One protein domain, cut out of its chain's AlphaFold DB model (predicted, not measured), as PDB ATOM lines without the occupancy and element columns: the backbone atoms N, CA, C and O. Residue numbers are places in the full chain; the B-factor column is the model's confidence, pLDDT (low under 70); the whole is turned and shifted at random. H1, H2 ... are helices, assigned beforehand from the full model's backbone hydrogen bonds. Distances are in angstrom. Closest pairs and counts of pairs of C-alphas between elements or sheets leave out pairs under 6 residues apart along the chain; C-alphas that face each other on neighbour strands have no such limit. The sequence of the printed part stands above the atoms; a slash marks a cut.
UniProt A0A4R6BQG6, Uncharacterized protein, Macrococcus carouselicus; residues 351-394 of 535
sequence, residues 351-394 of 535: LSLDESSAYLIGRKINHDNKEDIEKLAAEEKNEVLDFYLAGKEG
ATOM      1  N   LEU A 351      41.799  41.619 -47.714       95.12
ATOM      2  CA  LEU A 351      42.718  41.967 -48.807       95.12
ATOM      3  C   LEU A 351      42.743  40.904 -49.915       95.12
ATOM      4  O   LEU A 351      42.672  41.253 -51.088       95.12
ATOM      5  N   SER A 352      42.775  39.616 -49.561       95.00
ATOM      6  CA  SER A 352      42.834  38.512 -50.530       95.00
ATOM      7  C   SER A 352      41.538  38.305 -51.332       95.00
ATOM      8  O   SER A 352      41.526  37.529 -52.283       95.00
ATOM      9  N   LEU A 353      40.434  38.940 -50.921       94.56
ATOM     10  CA  LEU A 353      39.140  38.921 -51.619       94.56
ATOM     11  C   LEU A 353      38.859  40.242 -52.357       94.56
ATOM     12  O   LEU A 353      38.154  40.245 -53.367       94.56
ATOM     13  N   ASP A 354      39.406  41.351 -51.860       93.25
ATOM     14  CA  ASP A 354      39.422  42.661 -52.509       93.25
ATOM     15  C   ASP A 354      40.595  43.510 -51.985       93.25
ATOM     16  O   ASP A 354      40.580  43.977 -50.842       93.25
ATOM     17  N   GLU A 355      41.578  43.796 -52.841       92.94
ATOM     18  CA  GLU A 355      42.698  44.693 -52.526       92.94
ATOM     19  C   GLU A 355      42.221  46.108 -52.140       92.94
ATOM     20  O   GLU A 355      42.849  46.789 -51.322       92.94
ATOM     21  N   SER A 356      41.069  46.553 -52.664       91.62
ATOM     22  CA  SER A 356      40.476  47.857 -52.345       91.62
ATOM     23  C   SER A 356      40.007  47.954 -50.885       91.62
ATOM     24  O   SER A 356      39.913  49.056 -50.322       91.62
ATOM     25  N   SER A 357      39.836  46.817 -50.201       94.12
ATOM     26  CA  SER A 357      39.558  46.775 -48.764       94.12
ATOM     27  C   SER A 357      40.648  47.458 -47.924       94.12
ATOM     28  O   SER A 357      40.334  47.976 -46.848       94.12
ATOM     29  N   ALA A 358      41.879  47.610 -48.439       95.62
ATOM     30  CA  ALA A 358      42.941  48.407 -47.819       95.62
ATOM     31  C   ALA A 358      42.492  49.844 -47.477       95.62
ATOM     32  O   ALA A 358      42.812  50.360 -46.403       95.62
ATOM     33  N   TYR A 359      41.666  50.480 -48.320       94.31
ATOM     34  CA  TYR A 359      41.113  51.813 -48.039       94.31
ATOM     35  C   TYR A 359      40.083  51.795 -46.896       94.31
ATOM     36  O   TYR A 359      39.909  52.796 -46.197       94.31
ATOM     37  N   LEU A 360      39.375  50.681 -46.674       92.56
ATOM     38  CA  LEU A 360      38.459  50.512 -45.542       92.56
ATOM     39  C   LEU A 360      39.211  50.204 -44.237       92.56
ATOM     40  O   LEU A 360      38.876  50.784 -43.204       92.56
ATOM     41  N   ILE A 361      40.230  49.344 -44.302       94.75
ATOM     42  CA  ILE A 361      41.113  48.984 -43.183       94.75
ATOM     43  C   ILE A 361      41.877  50.227 -42.700       94.75
ATOM     44  O   ILE A 361      41.754  50.611 -41.538       94.75
ATOM     45  N   GLY A 362      42.556  50.941 -43.606       93.25
ATOM     46  CA  GLY A 362      43.347  52.136 -43.288       93.25
ATOM     47  C   GLY A 362      42.549  53.268 -42.626       93.25
ATOM     48  O   GLY A 362      43.024  53.928 -41.699       93.25
ATOM     49  N   ARG A 363      41.277  53.448 -43.012       91.25
ATOM     50  CA  ARG A 363      40.355  54.388 -42.342       91.25
ATOM     51  C   ARG A 363      39.996  53.987 -40.907       91.25
ATOM     52  O   ARG A 363      39.679  54.871 -40.111       91.25
ATOM     53  N   LYS A 364      40.033  52.693 -40.582       90.31
ATOM     54  CA  LYS A 364      39.673  52.126 -39.271       90.31
ATOM     55  C   LYS A 364      40.866  51.922 -38.324       90.31
ATOM     56  O   LYS A 364      40.639  51.473 -37.202       90.31
ATOM     57  N   ILE A 365      42.095  52.276 -38.722       92.12
ATOM     58  CA  ILE A 365      43.274  52.236 -37.834       92.12
ATOM     59  C   ILE A 365      43.010  53.073 -36.575       92.12
ATOM     60  O   ILE A 365      42.703  54.269 -36.655       92.12
ATOM     61  N   ASN A 366      43.148  52.445 -35.418       89.75
ATOM     62  CA  ASN A 366      42.997  53.002 -34.078       89.75
ATOM     63  C   ASN A 366      43.998  52.293 -33.135       89.75
ATOM     64  O   ASN A 366      44.864  51.566 -33.614       89.75
ATOM     65  N   HIS A 367      43.936  52.521 -31.820       88.75
ATOM     66  CA  HIS A 367      44.930  51.948 -30.905       88.75
ATOM     67  C   HIS A 367      44.839  50.424 -30.723       88.75
ATOM     68  O   HIS A 367      45.863  49.801 -30.470       88.75
ATOM     69  N   ASP A 368      43.662  49.818 -30.917       90.12
ATOM     70  CA  ASP A 368      43.423  48.390 -30.659       90.12
ATOM     71  C   ASP A 368      43.881  47.492 -31.817       90.12
ATOM     72  O   ASP A 368      44.023  46.286 -31.645       90.12
ATOM     73  N   ASN A 369      44.066  48.060 -33.015       92.50
ATOM     74  CA  ASN A 369      44.368  47.314 -34.242       92.50
ATOM     75  C   ASN A 369      45.567  47.852 -35.036       92.50
ATOM     76  O   ASN A 369      45.799  47.391 -36.155       92.50
ATOM     77  N   LYS A 370      46.322  48.826 -34.500       93.56
ATOM     78  CA  LYS A 370      47.479  49.405 -35.204       93.56
ATOM     79  C   LYS A 370      48.521  48.330 -35.529       93.56
ATOM     80  O   LYS A 370      48.865  48.172 -36.693       93.56
ATOM     81  N   GLU A 371      48.954  47.574 -34.521       94.25
ATOM     82  CA  GLU A 371      50.063  46.616 -34.636       94.25
ATOM     83  C   GLU A 371      49.763  45.481 -35.634       94.25
ATOM     84  O   GLU A 371      50.630  45.082 -36.410       94.25
ATOM     85  N   ASP A 372      48.517  44.998 -35.674       93.56
ATOM     86  CA  ASP A 372      48.070  43.993 -36.647       93.56
ATOM     87  C   ASP A 372      48.094  44.536 -38.082       93.56
ATOM     88  O   ASP A 372      48.473  43.831 -39.016       93.56
ATOM     89  N   ILE A 373      47.709  45.803 -38.266       95.25
ATOM     90  CA  ILE A 373      47.695  46.463 -39.576       95.25
ATOM     91  C   ILE A 373      49.121  46.842 -40.019       95.25
ATOM     92  O   ILE A 373      49.397  46.830 -41.215       95.25
ATOM     93  N   GLU A 374      50.044  47.108 -39.088       95.38
ATOM     94  CA  GLU A 374      51.478  47.285 -39.369       95.38
ATOM     95  C   GLU A 374      52.130  45.993 -39.873       95.38
ATOM     96  O   GLU A 374      52.796  46.014 -40.910       95.38
ATOM     97  N   LYS A 375      51.897  44.862 -39.189       95.56
ATOM     98  CA  LYS A 375      52.372  43.537 -39.632       95.56
ATOM     99  C   LYS A 375      51.833  43.208 -41.021       95.56
ATOM    100  O   LYS A 375      52.611  42.946 -41.932       95.56
ATOM    101  N   LEU A 376      50.520  43.352 -41.210       95.44
ATOM    102  CA  LEU A 376      49.852  43.114 -42.488       95.44
ATOM    103  C   LEU A 376      50.397  43.997 -43.621       95.44
ATOM    104  O   LEU A 376      50.599  43.517 -44.732       95.44
ATOM    105  N   ALA A 377      50.653  45.283 -43.358       94.75
ATOM    106  CA  ALA A 377      51.221  46.188 -44.356       94.75
ATOM    107  C   ALA A 377      52.637  45.766 -44.784       94.75
ATOM    108  O   ALA A 377      52.973  45.894 -45.962       94.75
ATOM    109  N   ALA A 378      53.447  45.242 -43.859       94.06
ATOM    110  CA  ALA A 378      54.794  44.748 -44.138       94.06
ATOM    111  C   ALA A 378      54.801  43.376 -44.844       94.06
ATOM    112  O   ALA A 378      55.589  43.170 -45.769       94.06
ATOM    113  N   GLU A 379      53.920  42.459 -44.436       94.06
ATOM    114  CA  GLU A 379      53.774  41.109 -45.000       94.06
ATOM    115  C   GLU A 379      53.229  41.156 -46.436       94.06
ATOM    116  O   GLU A 379      53.874  40.661 -47.362       94.06
ATOM    117  N   GLU A 380      52.098  41.839 -46.639       92.38
ATOM    118  CA  GLU A 380      51.421  41.989 -47.940       92.38
ATOM    119  C   GLU A 380      52.048  43.112 -48.804       92.38
ATOM    120  O   GLU A 380      51.615  43.356 -49.930       92.38
ATOM    121  N   LYS A 381      53.049  43.840 -48.277       93.50
ATOM    122  CA  LYS A 381      53.726  45.002 -48.904       93.50
ATOM    123  C   LYS A 381      52.753  46.076 -49.416       93.50
ATOM    124  O   LYS A 381      52.938  46.661 -50.485       93.50
ATOM    125  N   ASN A 382      51.686  46.320 -48.659       95.25
ATOM    126  CA  ASN A 382      50.530  47.074 -49.126       95.25
ATOM    127  C   ASN A 382      50.727  48.597 -48.989       95.25
ATOM    128  O   ASN A 382      50.486  49.177 -47.927       95.25
ATOM    129  N   GLU A 383      51.101  49.260 -50.088       96.25
ATOM    130  CA  GLU A 383      51.386  50.708 -50.141       96.25
ATOM    131  C   GLU A 383      50.218  51.597 -49.660       96.25
ATOM    132  O   GLU A 383      50.440  52.695 -49.145       96.25
ATOM    133  N   VAL A 384      48.969  51.125 -49.775       96.62
ATOM    134  CA  VAL A 384      47.776  51.854 -49.311       96.62
ATOM    135  C   VAL A 384      47.681  51.835 -47.784       96.62
ATOM    136  O   VAL A 384      47.427  52.876 -47.175       96.62
ATOM    137  N   LEU A 385      47.905  50.684 -47.139       96.75
ATOM    138  CA  LEU A 385      47.986  50.610 -45.675       96.75
ATOM    139  C   LEU A 385      49.174  51.421 -45.152       96.75
ATOM    140  O   LEU A 385      49.025  52.179 -44.193       96.75
ATOM    141  N   ASP A 386      50.311  51.332 -45.840       97.31
ATOM    142  CA  ASP A 386      51.550  52.029 -45.504       97.31
ATOM    143  C   ASP A 386      51.389  53.569 -45.536       97.31
ATOM    144  O   ASP A 386      51.903  54.292 -44.675       97.31
ATOM    145  N   PHE A 387      50.577  54.075 -46.472       98.12
ATOM    146  CA  PHE A 387      50.134  55.472 -46.546       98.12
ATOM    147  C   PHE A 387      49.241  55.878 -45.360       98.12
ATOM    148  O   PHE A 387      49.446  56.938 -44.757       98.12
ATOM    149  N   TYR A 388      48.254  55.049 -44.995       96.25
ATOM    150  CA  TYR A 388      47.355  55.350 -43.872       96.25
ATOM    151  C   TYR A 388      48.075  55.295 -42.516       96.25
ATOM    152  O   TYR A 388      47.800  56.143 -41.664       96.25
ATOM    153  N   LEU A 389      49.018  54.364 -42.331       96.56
ATOM    154  CA  LEU A 389      49.891  54.280 -41.156       96.56
ATOM    155  C   LEU A 389      50.763  55.536 -41.031       96.56
ATOM    156  O   LEU A 389      50.654  56.257 -40.038       96.56
ATOM    157  N   ALA A 390      51.495  55.903 -42.089       96.44
ATOM    158  CA  ALA A 390      52.299  57.127 -42.115       96.44
ATOM    159  C   ALA A 390      51.479  58.390 -41.768       96.44
ATOM    160  O   ALA A 390      51.948  59.278 -41.049       96.44
ATOM    161  N   GLY A 391      50.226  58.457 -42.233       93.69
ATOM    162  CA  GLY A 391      49.292  59.547 -41.940       93.69
ATOM    163  C   GLY A 391      48.718  59.562 -40.518       93.69
ATOM    164  O   GLY A 391      48.200  60.602 -40.098       93.69
ATOM    165  N   LYS A 392      48.803  58.447 -39.780       91.44
ATOM    166  CA  LYS A 392      48.432  58.318 -38.357       91.44
ATOM    167  C   LYS A 392      49.604  58.645 -37.433       91.44
ATOM    168  O   LYS A 392      49.398  59.282 -36.407       91.44
ATOM    169  N   GLU A 393      50.815  58.258 -37.820       92.38
ATOM    170  CA  GLU A 393      52.048  58.458 -37.042       92.38
ATOM    171  C   GLU A 393      52.655  59.859 -37.202       92.38
ATOM    172  O   GLU A 393      53.484  60.292 -36.406       92.38
ATOM    173  N   GLY A 394      52.224  60.596 -38.228       92.69
ATOM    174  CA  GLY A 394      52.733  61.933 -38.530       92.69
ATOM    175  C   GLY A 394      53.974  61.942 -39.422       92.69
ATOM    176  O   GLY A 394      54.660  62.958 -39.525       92.69
TER     177      GLY A 394
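What this domain is: This is residues 351 to 394 of the 535 residues of an uncharacterized protein of Macrococcus carouselicus (UniProt A0A4R6BQG6). Three short helices pack together in a triangle, with H3 side by side with H1 and with H2, while H1 and H2 come close to each other on H3's inner side. H1 and H3 run the same way and are nearly in line with each other's direction, H2 runs back between them along the chain, and residues 351 to 356 form a looped lead-in before H1. The printed part has 44 residues with three named helices, H1, H2 and H3 in that order, and no named strand; the class is all helix. The whole is compact, with a radius of gyration of the C-alphas of 9.4 A, and its outline is elongated, with spans of 27 by 18 by 17 A.

How they stand to each other: Go along the printed part from Leu 351 and you first reach H1, residues 357 to 363. A short link of 6 residues leads on to H2, residues 370 to 379. Look at the C-alphas of Ile 361 and Ile 373, the closest of H1 and H2: they are 7.9 A apart, and the two helices are close but not clearly touching. H1 and H2 run opposite ways at a steep tilt of 36 degrees, only just past shallow. A tight link of 3 residues then turns into H3, residues 383 to 393. H2 and H3 form a helical hairpin: they touch, with the C-alphas of Ala 377 and Leu 385 closest at 5.6 A, and run opposite ways at a shallow tilt of 33 degrees, only just short of steep. H3 also touches H1, where the C-alphas of Gly 362 and Tyr 388 are closest at 5.2 A; these two run the same way at a shallow tilt of 7 degrees. In H2 and H3 every backbone O i to N i+4 pair is within hydrogen-bond range, and in H1 2 of 3 are.

Where its parts are: Find C-alpha 357 at (39.558, 46.775, -48.764); from there H1 runs 10.0 A to C-alpha 363. H2 begins at C-alpha 370, at (47.479, 49.405, -35.204), and runs 14.3 A to C-alpha 379. H3, the longest helix with 11 residues, runs 15.2 A from C-alpha 383 to C-alpha 393, which you find at (52.048, 58.458, -37.042).

The domain as a whole: The two C-alphas farthest apart are those of Leu 353 and Gly 394, at 29.8 A, and the first and last printed C-alphas, of Leu 351 and Gly 394, are 24.6 A apart. The printed part has no cut and no long link. Read the B-factor column for the model's confidence: the mean pLDDT of the printed part is 93.9, and no printed residue is under 70.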